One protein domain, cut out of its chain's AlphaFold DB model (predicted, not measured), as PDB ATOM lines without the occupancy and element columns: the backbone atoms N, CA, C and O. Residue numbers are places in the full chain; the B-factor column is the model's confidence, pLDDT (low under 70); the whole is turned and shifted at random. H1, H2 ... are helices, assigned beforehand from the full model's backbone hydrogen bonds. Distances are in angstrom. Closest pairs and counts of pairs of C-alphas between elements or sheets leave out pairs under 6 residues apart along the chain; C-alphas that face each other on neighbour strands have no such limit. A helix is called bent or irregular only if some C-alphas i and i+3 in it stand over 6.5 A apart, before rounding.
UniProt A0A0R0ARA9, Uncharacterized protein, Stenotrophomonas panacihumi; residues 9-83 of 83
ATOM      1  N   GLN A   9      -6.645 -60.514 -23.878       62.16
ATOM      2  CA  GLN A   9      -5.369 -61.242 -23.851       62.16
ATOM      3  C   GLN A   9      -4.158 -60.347 -23.539       62.16
ATOM      4  O   GLN A   9      -3.276 -60.748 -22.781       62.16
ATOM      5  N   SER A  10      -4.136 -59.114 -24.042       68.19
ATOM      6  CA  SER A  10      -3.085 -58.139 -23.738       68.19
ATOM      7  C   SER A  10      -3.164 -57.611 -22.299       68.19
ATOM      8  O   SER A  10      -2.126 -57.424 -21.673       68.19
ATOM      9  N   GLU A  11      -4.344 -57.509 -21.673       75.62
ATOM     10  CA  GLU A  11      -4.413 -57.219 -20.225       75.62
ATOM     11  C   GLU A  11      -3.803 -58.341 -19.371       75.62
ATOM     12  O   GLU A  11      -3.070 -58.076 -18.410       75.62
ATOM     13  N   ALA A  12      -4.078 -59.603 -19.719       79.00
ATOM     14  CA  ALA A  12      -3.473 -60.751 -19.048       79.00
ATOM     15  C   ALA A  12      -1.945 -60.769 -19.242       79.00
ATOM     16  O   ALA A  12      -1.203 -60.998 -18.283       79.00
ATOM     17  N   CYS A  13      -1.478 -60.429 -20.447       80.56
ATOM     18  CA  CYS A  13      -0.062 -60.258 -20.760       80.56
ATOM     19  C   CYS A  13       0.603 -59.200 -19.880       80.56
ATOM     20  O   CYS A  13       1.659 -59.443 -19.299       80.56
ATOM     21  N   TRP A  14      -0.026 -58.032 -19.741       80.88
ATOM     22  CA  TRP A  14       0.519 -56.916 -18.975       80.88
ATOM     23  C   TRP A  14       0.621 -57.248 -17.484       80.88
ATOM     24  O   TRP A  14       1.636 -56.925 -16.863       80.88
ATOM     25  N   ARG A  15      -0.366 -57.961 -16.915       84.25
ATOM     26  CA  ARG A  15      -0.278 -58.474 -15.534       84.25
ATOM     27  C   ARG A  15       0.839 -59.497 -15.374       84.25
ATOM     28  O   ARG A  15       1.564 -59.458 -14.385       84.25
ATOM     29  N   GLN A  16       1.006 -60.398 -16.338       82.62
ATOM     30  CA  GLN A  16       2.088 -61.377 -16.302       82.62
ATOM     31  C   GLN A  16       3.461 -60.695 -16.416       82.62
ATOM     32  O   GLN A  16       4.375 -61.018 -15.657       82.62
ATOM     33  N   CYS A  17       3.603 -59.705 -17.301       82.88
ATOM     34  CA  CYS A  17       4.810 -58.885 -17.427       82.88
ATOM     35  C   CYS A  17       5.104 -58.110 -16.136       82.88
ATOM     36  O   CYS A  17       6.257 -58.009 -15.719       82.88
ATOM     37  N   GLU A  18       4.065 -57.620 -15.458       84.12
ATOM     38  CA  GLU A  18       4.199 -56.978 -14.155       84.12
ATOM     39  C   GLU A  18       4.679 -57.939 -13.062       84.12
ATOM     40  O   GLU A  18       5.602 -57.591 -12.327       84.12
ATOM     41  N   GLN A  19       4.137 -59.158 -12.995       85.25
ATOM     42  CA  GLN A  19       4.595 -60.187 -12.050       85.25
ATOM     43  C   GLN A  19       6.036 -60.642 -12.318       85.25
ATOM     44  O   GLN A  19       6.784 -60.940 -11.387       85.25
ATOM     45  N   LEU A  20       6.440 -60.705 -13.589       83.50
ATOM     46  CA  LEU A  20       7.798 -61.068 -13.993       83.50
ATOM     47  C   LEU A  20       8.803 -59.941 -13.714       83.50
ATOM     48  O   LEU A  20       9.966 -60.217 -13.416       83.50
ATOM     49  N   GLY A  21       8.356 -58.690 -13.800       81.12
ATOM     50  CA  GLY A  21       9.187 -57.505 -13.640       81.12
ATOM     51  C   GLY A  21      10.050 -57.192 -14.871       81.12
ATOM     52  O   GLY A  21      10.387 -58.052 -15.686       81.12
ATOM     53  N   VAL A  22      10.453 -55.922 -14.981       80.62
ATOM     54  CA  VAL A  22      11.143 -55.337 -16.153       80.62
ATOM     55  C   VAL A  22      12.406 -56.115 -16.542       80.62
ATOM     56  O   VAL A  22      12.632 -56.394 -17.719       80.62
ATOM     57  N   SER A  23      13.221 -56.500 -15.558       78.44
ATOM     58  CA  SER A  23      14.490 -57.209 -15.770       78.44
ATOM     59  C   SER A  23      14.278 -58.571 -16.424       78.44
ATOM     60  O   SER A  23      15.002 -58.948 -17.342       78.44
ATOM     61  N   ARG A  24      13.263 -59.305 -15.960       80.75
ATOM     62  CA  ARG A  24      12.967 -60.667 -16.402       80.75
ATOM     63  C   ARG A  24      12.280 -60.662 -17.761       80.75
ATOM     64  O   ARG A  24      12.649 -61.456 -18.615       80.75
ATOM     65  N   VAL A  25      11.366 -59.717 -17.990       83.88
ATOM     66  CA  VAL A  25      10.728 -59.503 -19.299       83.88
ATOM     67  C   VAL A  25      11.769 -59.159 -20.367       83.88
ATOM     68  O   VAL A  25      11.741 -59.756 -21.438       83.88
ATOM     69  N   ARG A  26      12.752 -58.293 -20.070       82.06
ATOM     70  CA  ARG A  26      13.884 -58.028 -20.984       82.06
ATOM     71  C   ARG A  26      14.681 -59.281 -21.321       82.06
ATOM     72  O   ARG A  26      15.043 -59.477 -22.473       82.06
ATOM     73  N   LEU A  27      14.950 -60.115 -20.321       84.00
ATOM     74  CA  LEU A  27      15.725 -61.343 -20.490       84.00
ATOM     75  C   LEU A  27      14.966 -62.371 -21.344       84.00
ATOM     76  O   LEU A  27      15.560 -63.016 -22.198       84.00
ATOM     77  N   LEU A  28      13.646 -62.466 -21.162       82.25
ATOM     78  CA  LEU A  28      12.765 -63.299 -21.984       82.25
ATOM     79  C   LEU A  28      12.636 -62.768 -23.419       82.25
ATOM     80  O   LEU A  28      12.660 -63.551 -24.358       82.25
ATOM     81  N   LEU A  29      12.553 -61.447 -23.603       82.25
ATOM     82  CA  LEU A  29      12.529 -60.806 -24.923       82.25
ATOM     83  C   LEU A  29      13.850 -60.950 -25.689       82.25
ATOM     84  O   LEU A  29      13.831 -60.986 -26.915       82.25
ATOM     85  N   ALA A  30      14.979 -61.001 -24.978       83.31
ATOM     86  CA  ALA A  30      16.305 -61.190 -25.563       83.31
ATOM     87  C   ALA A  30      16.573 -62.642 -25.989       83.31
ATOM     88  O   ALA A  30      17.518 -62.898 -26.731       83.31
ATOM     89  N   ARG A  31      15.767 -63.587 -25.503       81.88
ATOM     90  CA  ARG A  31      15.945 -65.017 -25.729       81.88
ATOM     91  C   ARG A  31      14.969 -65.486 -26.806       81.88
ATOM     92  O   ARG A  31      13.824 -65.828 -26.519       81.88
ATOM     93  N   GLU A  32      15.409 -65.440 -28.063       69.75
ATOM     94  CA  GLU A  32      14.587 -65.791 -29.234       69.75
ATOM     95  C   GLU A  32      14.204 -67.278 -29.285       69.75
ATOM     96  O   GLU A  32      13.207 -67.632 -29.916       69.75
ATOM     97  N   ASP A  33      14.969 -68.111 -28.581       70.50
ATOM     98  CA  ASP A  33      14.876 -69.565 -28.445       70.50
ATOM     99  C   ASP A  33      13.759 -70.048 -27.502       70.50
ATOM    100  O   ASP A  33      13.456 -71.242 -27.466       70.50
ATOM    101  N   LEU A  34      13.114 -69.153 -26.749       68.19
ATOM    102  CA  LEU A  34      11.987 -69.524 -25.894       68.19
ATOM    103  C   LEU A  34      10.672 -69.546 -26.675       68.19
ATOM    104  O   LEU A  34      10.330 -68.592 -27.382       68.19
ATOM    105  N   ALA A  35       9.910 -70.626 -26.473       67.50
ATOM    106  CA  ALA A  35       8.547 -70.746 -26.964       67.50
ATOM    107  C   ALA A  35       7.709 -69.564 -26.459       67.50
ATOM    108  O   ALA A  35       7.668 -69.277 -25.258       67.50
ATOM    109  N   GLU A  36       7.059 -68.869 -27.390       67.38
ATOM    110  CA  GLU A  36       6.156 -67.778 -27.050       67.38
ATOM    111  C   GLU A  36       4.979 -68.339 -26.237       67.38
ATOM    112  O   GLU A  36       4.352 -69.305 -26.677       67.38
ATOM    113  N   PRO A  37       4.655 -67.757 -25.065       67.69
ATOM    114  CA  PRO A  37       3.532 -68.224 -24.254       67.69
ATOM    115  C   PRO A  37       2.200 -68.206 -25.018       67.69
ATOM    116  O   PRO A  37       1.339 -69.047 -24.784       67.69
ATOM    117  N   PHE A  38       2.044 -67.247 -25.933       69.94
ATOM    118  CA  PHE A  38       0.935 -67.137 -26.874       69.94
ATOM    119  C   PHE A  38       1.355 -66.254 -28.068       69.94
ATOM    120  O   PHE A  38       2.274 -65.435 -27.932       69.94
ATOM    121  N   PRO A  39       0.699 -66.388 -29.237       74.12
ATOM    122  CA  PRO A  39       0.998 -65.567 -30.409       74.12
ATOM    123  C   PRO A  39       0.756 -64.079 -30.115       74.12
ATOM    124  O   PRO A  39      -0.346 -63.691 -29.742       74.12
ATOM    125  N   GLY A  40       1.787 -63.249 -30.288       77.56
ATOM    126  CA  GLY A  40       1.722 -61.806 -30.009       77.56
ATOM    127  C   GLY A  40       2.229 -61.389 -28.624       77.56
ATOM    128  O   GLY A  40       2.362 -60.195 -28.367       77.56
ATOM    129  N   TRP A  41       2.625 -62.326 -27.750       81.94
ATOM    130  CA  TRP A  41       3.176 -61.979 -26.428       81.94
ATOM    131  C   TRP A  41       4.376 -61.030 -26.521       81.94
ATOM    132  O   TRP A  41       4.493 -60.092 -25.735       81.94
ATOM    133  N   ARG A  42       5.260 -61.226 -27.510       81.56
ATOM    134  CA  ARG A  42       6.444 -60.372 -27.692       81.56
ATOM    135  C   ARG A  42       6.092 -58.931 -28.062       81.56
ATOM    136  O   ARG A  42       6.808 -58.037 -27.617       81.56
ATOM    137  N   SER A  43       5.051 -58.682 -28.867       83.69
ATOM    138  CA  SER A  43       4.659 -57.300 -29.192       83.69
ATOM    139  C   SER A  43       4.112 -56.602 -27.955       83.69
ATOM    140  O   SER A  43       4.581 -55.521 -27.613       83.69
ATOM    141  N   ASP A  44       3.221 -57.275 -27.229       84.31
ATOM    142  CA  ASP A  44       2.576 -56.724 -26.038       84.31
ATOM    143  C   ASP A  44       3.589 -56.476 -24.911       84.31
ATOM    144  O   ASP A  44       3.550 -55.445 -24.238       84.31
ATOM    145  N   ALA A  45       4.545 -57.393 -24.728       84.31
ATOM    146  CA  ALA A  45       5.614 -57.253 -23.745       84.31
ATOM    147  C   ALA A  45       6.568 -56.093 -24.081       84.31
ATOM    148  O   ALA A  45       7.046 -55.421 -23.164       84.31
ATOM    149  N   ARG A  46       6.837 -55.831 -25.371       83.38
ATOM    150  CA  ARG A  46       7.621 -54.662 -25.815       83.38
ATOM    151  C   ARG A  46       6.871 -53.363 -25.552       83.38
ATOM    152  O   ARG A  46       7.445 -52.458 -24.956       83.38
ATOM    153  N   GLU A  47       5.591 -53.303 -25.908       85.94
ATOM    154  CA  GLU A  47       4.756 -52.120 -25.686       85.94
ATOM    155  C   GLU A  47       4.628 -51.788 -24.189       85.94
ATOM    156  O   GLU A  47       4.790 -50.634 -23.781       85.94
ATOM    157  N   TRP A  48       4.453 -52.808 -23.342       85.69
ATOM    158  CA  TRP A  48       4.494 -52.658 -21.886       85.69
ATOM    159  C   TRP A  48       5.851 -52.135 -21.393       85.69
ATOM    160  O   TRP A  48       5.904 -51.235 -20.547       85.69
ATOM    161  N   LEU A  49       6.958 -52.686 -21.909       84.00
ATOM    162  CA  LEU A  49       8.310 -52.302 -21.508       84.00
ATOM    163  C   LEU A  49       8.598 -50.840 -21.865       84.00
ATOM    164  O   LEU A  49       9.100 -50.099 -21.022       84.00
ATOM    165  N   ASP A  50       8.235 -50.418 -23.074       83.50
ATOM    166  CA  ASP A  50       8.416 -49.050 -23.555       83.50
ATOM    167  C   ASP A  50       7.563 -48.065 -22.746       83.50
ATOM    168  O   ASP A  50       8.068 -47.040 -22.277       83.50
ATOM    169  N   ALA A  51       6.303 -48.415 -22.459       82.62
ATOM    170  CA  ALA A  51       5.424 -47.615 -21.605       82.62
ATOM    171  C   ALA A  51       5.953 -47.466 -20.165       82.62
ATOM    172  O   ALA A  51       5.707 -46.445 -19.504       82.62
ATOM    173  N   ARG A  52       6.680 -48.469 -19.651       76.00
ATOM    174  CA  ARG A  52       7.268 -48.444 -18.301       76.00
ATOM    175  C   ARG A  52       8.614 -47.723 -18.280       76.00
ATOM    176  O   ARG A  52       8.849 -46.933 -17.366       76.00
ATOM    177  N   LEU A  53       9.448 -47.900 -19.304       74.00
ATOM    178  CA  LEU A  53      10.713 -47.178 -19.485       74.00
ATOM    179  C   LEU A  53      10.493 -45.680 -19.684       74.00
ATOM    180  O   LEU A  53      11.216 -44.887 -19.084       74.00
ATOM    181  N   ALA A  54       9.462 -45.283 -20.432       76.25
ATOM    182  CA  ALA A  54       9.089 -43.879 -20.585       76.25
ATOM    183  C   ALA A  54       8.793 -43.208 -19.231       76.25
ATOM    184  O   ALA A  54       9.143 -42.049 -19.016       76.25
ATOM    185  N   ARG A  55       8.204 -43.948 -18.279       69.44
ATOM    186  CA  ARG A  55       7.926 -43.452 -16.923       69.44
ATOM    187  C   ARG A  55       9.128 -43.547 -15.982       69.44
ATOM    188  O   ARG A  55       9.392 -42.601 -15.247       69.44
ATOM    189  N   GLN A  56       9.870 -44.655 -15.992       66.38
ATOM    190  CA  GLN A  56      11.017 -44.862 -15.095       66.38
ATOM    191  C   GLN A  56      12.253 -44.052 -15.492       66.38
ATOM    192  O   GLN A  56      12.979 -43.587 -14.610       66.38
ATOM    193  N   GLY A  57      12.480 -43.846 -16.793       62.69
ATOM    194  CA  GLY A  57      13.629 -43.102 -17.304       62.69
ATOM    195  C   GLY A  57      13.706 -41.699 -16.714       62.69
ATOM    196  O   GLY A  57      14.776 -41.260 -16.311       62.69
ATOM    197  N   VAL A  58      12.568 -41.028 -16.537       64.00
ATOM    198  CA  VAL A  58      12.521 -39.654 -16.023       64.00
ATOM    199  C   VAL A  58      13.027 -39.548 -14.579       64.00
ATOM    200  O   VAL A  58      13.749 -38.607 -14.257       64.00
ATOM    201  N   TYR A  59      12.689 -40.503 -13.708       67.69
ATOM    202  CA  TYR A  59      13.108 -40.473 -12.301       67.69
ATOM    203  C   TYR A  59      14.562 -40.913 -12.119       67.69
ATOM    204  O   TYR A  59      15.298 -40.280 -11.364       67.69
ATOM    205  N   ALA A  60      14.994 -41.946 -12.849       69.62
ATOM    206  CA  ALA A  60      16.379 -42.406 -12.820       69.62
ATOM    207  C   ALA A  60      17.338 -41.325 -13.349       69.62
ATOM    208  O   ALA A  60      18.325 -41.004 -12.689       69.62
ATOM    209  N   PHE A  61      17.010 -40.690 -14.483       70.94
ATOM    210  CA  PHE A  61      17.810 -39.588 -15.023       70.94
ATOM    211  C   PHE A  61      17.848 -38.383 -14.084       70.94
ATOM    212  O   PHE A  61      18.912 -37.801 -13.886       70.94
ATOM    213  N   ARG A  62      16.715 -38.015 -13.469       75.88
ATOM    214  CA  ARG A  62      16.671 -36.907 -12.502       75.88
ATOM    215  C   ARG A  62      17.521 -37.177 -11.263       75.88
ATOM    216  O   ARG A  62      18.225 -36.275 -10.821       75.88
ATOM    217  N   GLY A  63      17.490 -38.400 -10.736       83.44
ATOM    218  CA  GLY A  63      18.333 -38.797  -9.607       83.44
ATOM    219  C   GLY A  63      19.823 -38.718  -9.943       83.44
ATOM    220  O   GLY A  63      20.592 -38.121  -9.194       83.44
ATOM    221  N   VAL A  64      20.220 -39.247 -11.106       86.75
ATOM    222  CA  VAL A  64      21.614 -39.201 -11.577       86.75
ATOM    223  C   VAL A  64      22.083 -37.760 -11.795       86.75
ATOM    224  O   VAL A  64      23.151 -37.392 -11.315       86.75
ATOM    225  N   LEU A  65      21.281 -36.920 -12.456       84.69
ATOM    226  CA  LEU A  65      21.614 -35.507 -12.663       84.69
ATOM    227  C   LEU A  65      21.752 -34.749 -11.338       84.69
ATOM    228  O   LEU A  65      22.695 -33.978 -11.176       84.69
ATOM    229  N   GLY A  66      20.855 -34.994 -10.380       91.19
ATOM    230  CA  GLY A  66      20.943 -34.414  -9.040       91.19
ATOM    231  C   GLY A  66      22.221 -34.826  -8.307       91.19
ATOM    232  O   GLY A  66      22.888 -33.975  -7.724       91.19
ATOM    233  N   ALA A  67      22.608 -36.102  -8.390       91.81
ATOM    234  CA  ALA A  67      23.841 -36.604  -7.787       91.81
ATOM    235  C   ALA A  67      25.097 -35.973  -8.414       91.81
ATOM    236  O   ALA A  67      25.998 -35.553  -7.690       91.81
ATOM    237  N   ILE A  68      25.140 -35.853  -9.747       94.25
ATOM    238  CA  ILE A  68      26.250 -35.200 -10.460       94.25
ATOM    239  C   ILE A  68      26.350 -33.723 -10.062       94.25
ATOM    240  O   ILE A  68      27.437 -33.248  -9.740       94.25
ATOM    241  N   ALA A  69      25.226 -33.002 -10.040       95.06
ATOM    242  CA  ALA A  69      25.197 -31.597  -9.643       95.06
ATOM    243  C   ALA A  69      25.652 -31.402  -8.186       95.06
ATOM    244  O   ALA A  69      26.444 -30.503  -7.904       95.06
ATOM    245  N   ALA A  70      25.207 -32.271  -7.274       95.19
ATOM    246  CA  ALA A  70      25.612 -32.245  -5.871       95.19
ATOM    247  C   ALA A  70      27.114 -32.515  -5.694       95.19
ATOM    248  O   ALA A  70      27.779 -31.806  -4.942       95.19
ATOM    249  N   LEU A  71      27.670 -33.492  -6.420       96.38
ATOM    250  CA  LEU A  71      29.108 -33.768  -6.422       96.38
ATOM    251  C   LEU A  71      29.914 -32.587  -6.969       96.38
ATOM    252  O   LEU A  71      30.916 -32.209  -6.372       96.38
ATOM    253  N   GLY A  72      29.459 -31.973  -8.064       95.56
ATOM    254  CA  GLY A  72      30.093 -30.776  -8.619       95.56
ATOM    255  C   GLY A  72      30.122 -29.625  -7.612       95.56
ATOM    256  O   GLY A  72      31.173 -29.028  -7.388       95.56
ATOM    257  N   ALA A  73      28.995 -29.361  -6.945       94.44
ATOM    258  CA  ALA A  73      28.909 -28.341  -5.902       94.44
ATOM    259  C   ALA A  73      29.835 -28.643  -4.711       94.44
ATOM    260  O   ALA A  73      30.508 -27.741  -4.216       94.44
ATOM    261  N   LEU A  74      29.915 -29.908  -4.284       95.31
ATOM    262  CA  LEU A  74      30.808 -30.342  -3.209       95.31
ATOM    263  C   LEU A  74      32.282 -30.102  -3.567       95.31
ATOM    264  O   LEU A  74      33.027 -29.566  -2.753       95.31
ATOM    265  N   ILE A  75      32.699 -30.465  -4.784       95.69
ATOM    266  CA  ILE A  75      34.077 -30.262  -5.256       95.69
ATOM    267  C   ILE A  75      34.427 -28.770  -5.260       95.69
ATOM    268  O   ILE A  75      35.486 -28.393  -4.763       95.69
ATOM    269  N   VAL A  76      33.531 -27.916  -5.766       94.38
ATOM    270  CA  VAL A  76      33.731 -26.458  -5.776       94.38
ATOM    271  C   VAL A  76      33.830 -25.902  -4.354       94.38
ATOM    272  O   VAL A  76      34.714 -25.096  -4.078       94.38
ATOM    273  N   ALA A  77      32.970 -26.355  -3.437       93.88
ATOM    274  CA  ALA A  77      33.000 -25.925  -2.042       93.88
ATOM    275  C   ALA A  77      34.308 -26.323  -1.339       93.88
ATOM    276  O   ALA A  77      34.898 -25.507  -0.638       93.88
ATOM    277  N   LEU A  78      34.791 -27.550  -1.560       95.19
ATOM    278  CA  LEU A  78      36.065 -28.017  -1.009       95.19
ATOM    279  C   LEU A  78      37.258 -27.245  -1.584       95.19
ATOM    280  O   LEU A  78      38.158 -26.876  -0.835       95.19
ATOM    281  N   ALA A  79      37.251 -26.970  -2.890       93.00
ATOM    282  CA  ALA A  79      38.296 -26.183  -3.539       93.00
ATOM    283  C   ALA A  79      38.344 -24.744  -3.010       93.00
ATOM    284  O   ALA A  79      39.424 -24.201  -2.813       93.00
ATOM    285  N   TRP A  80      37.178 -24.147  -2.746       91.88
ATOM    286  CA  TRP A  80      37.077 -22.814  -2.159       91.88
ATOM    287  C   TRP A  80      37.573 -22.770  -0.713       91.88
ATOM    288  O   TRP A  80      38.201 -21.802  -0.308       91.88
ATOM    289  N   TRP A  81      37.284 -23.805   0.078       87.75
ATOM    290  CA  TRP A  81      37.657 -23.837   1.494       87.75
ATOM    291  C   TRP A  81      39.130 -24.191   1.729       87.75
ATOM    292  O   TRP A  81      39.674 -23.892   2.788       87.75
ATOM    293  N   GLY A  82      39.758 -24.862   0.762       80.81
ATOM    294  CA  GLY A  82      41.179 -25.202   0.791       80.81
ATOM    295  C   GLY A  82      42.120 -24.081   0.333       80.81
ATOM    296  O   GLY A  82      43.330 -24.301   0.353       80.81
ATOM    297  N   TRP A  83      41.586 -22.931  -0.093       65.25
ATOM    298  CA  TRP A  83      42.329 -21.752  -0.553       65.25
ATOM    299  C   TRP A  83      42.289 -20.636   0.495       65.25
ATOM    300  O   TRP A  83      43.332 -19.972   0.683       65.25
TER     301      TRP A  83
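What this domain is: This is residues 9 to 83 of the 83 residues of an uncharacterized protein of Stenotrophomonas panacihumi (UniProt A0A0R0ARA9). The model is a small compact head with one very long helical arm: H1, H2 and residues 41 to 53 of H3 make the head, and residues 54 to 83, of which 54 to 81 belong to H3, stick out from it. H1 and H2 both pack on the first turns of H3, and H3 has a kink of 35 degrees near residue 55, where the arm leaves the head. The printed part has 75 residues with three named helices, H1, H2 and H3 in that order along the chain, and no named strand; the class is all helix. The whole is extended, with a radius of gyration of the C-alphas of 20.2 A, and its C-alphas span 67 by 24 by 17 A, the arm making the length.

How they stand to each other: H1, residues 9 to 20, and H3, residues 41 to 81, touch, and H3 touches H1 with residues 41 to 48 alone. Their closest C-alphas, those of Ser 10 and Asp 44, are 6.3 A apart. The two helices run the same way at a steep tilt of 39 degrees. H1 and H2, residues 22 to 30, are close but not clearly touching, with the closest C-alphas, those of Cys 17 and Val 25, 6.2 A apart. They run opposite ways at a steep tilt of 66 degrees. H2 touches residues 42 to 49 of H3 alone, and the closest C-alphas, those of Leu 29 and Arg 42, are 6.7 A apart. H2 and H3 run opposite ways at a steep tilt of 56 degrees. In H1 and H2 every O i to N i+4 pair is within hydrogen-bond range; in H3 34 of 37 are.

Where its parts are: H1 begins at Gln 9, with its C-alpha at (-5.369, -61.242, -23.851), and measures 16.4 A from first to last C-alpha. H2, from Val 22 to Ala 30, measures 12.2 A. H3 begins at Trp 41, C-alpha (3.176, -61.979, -26.428), and ends at Trp 81, C-alpha (37.657, -23.837, 1.494), a length of 58.5 A. H3 is neither bent nor irregular, but only just: C-alphas 55 and 58 are 6.0 A apart.

The domain as a whole: The two C-alphas farthest apart are those of Pro 39 and Trp 83, at 67.2 A. Without residues 54 to 83, which stand free, the body spans 24 by 22 by 16 A. The printed part has no cut and ends at Trp 83, the chain's last residue. The link from H1 to H2 is tight, and that from H2 to H3, 10 residues, is short. The mean pLDDT of the printed part is 81.0; it is under 70 at residues 9 to 10, 32, 34 to 38, 55 to 60 and 83.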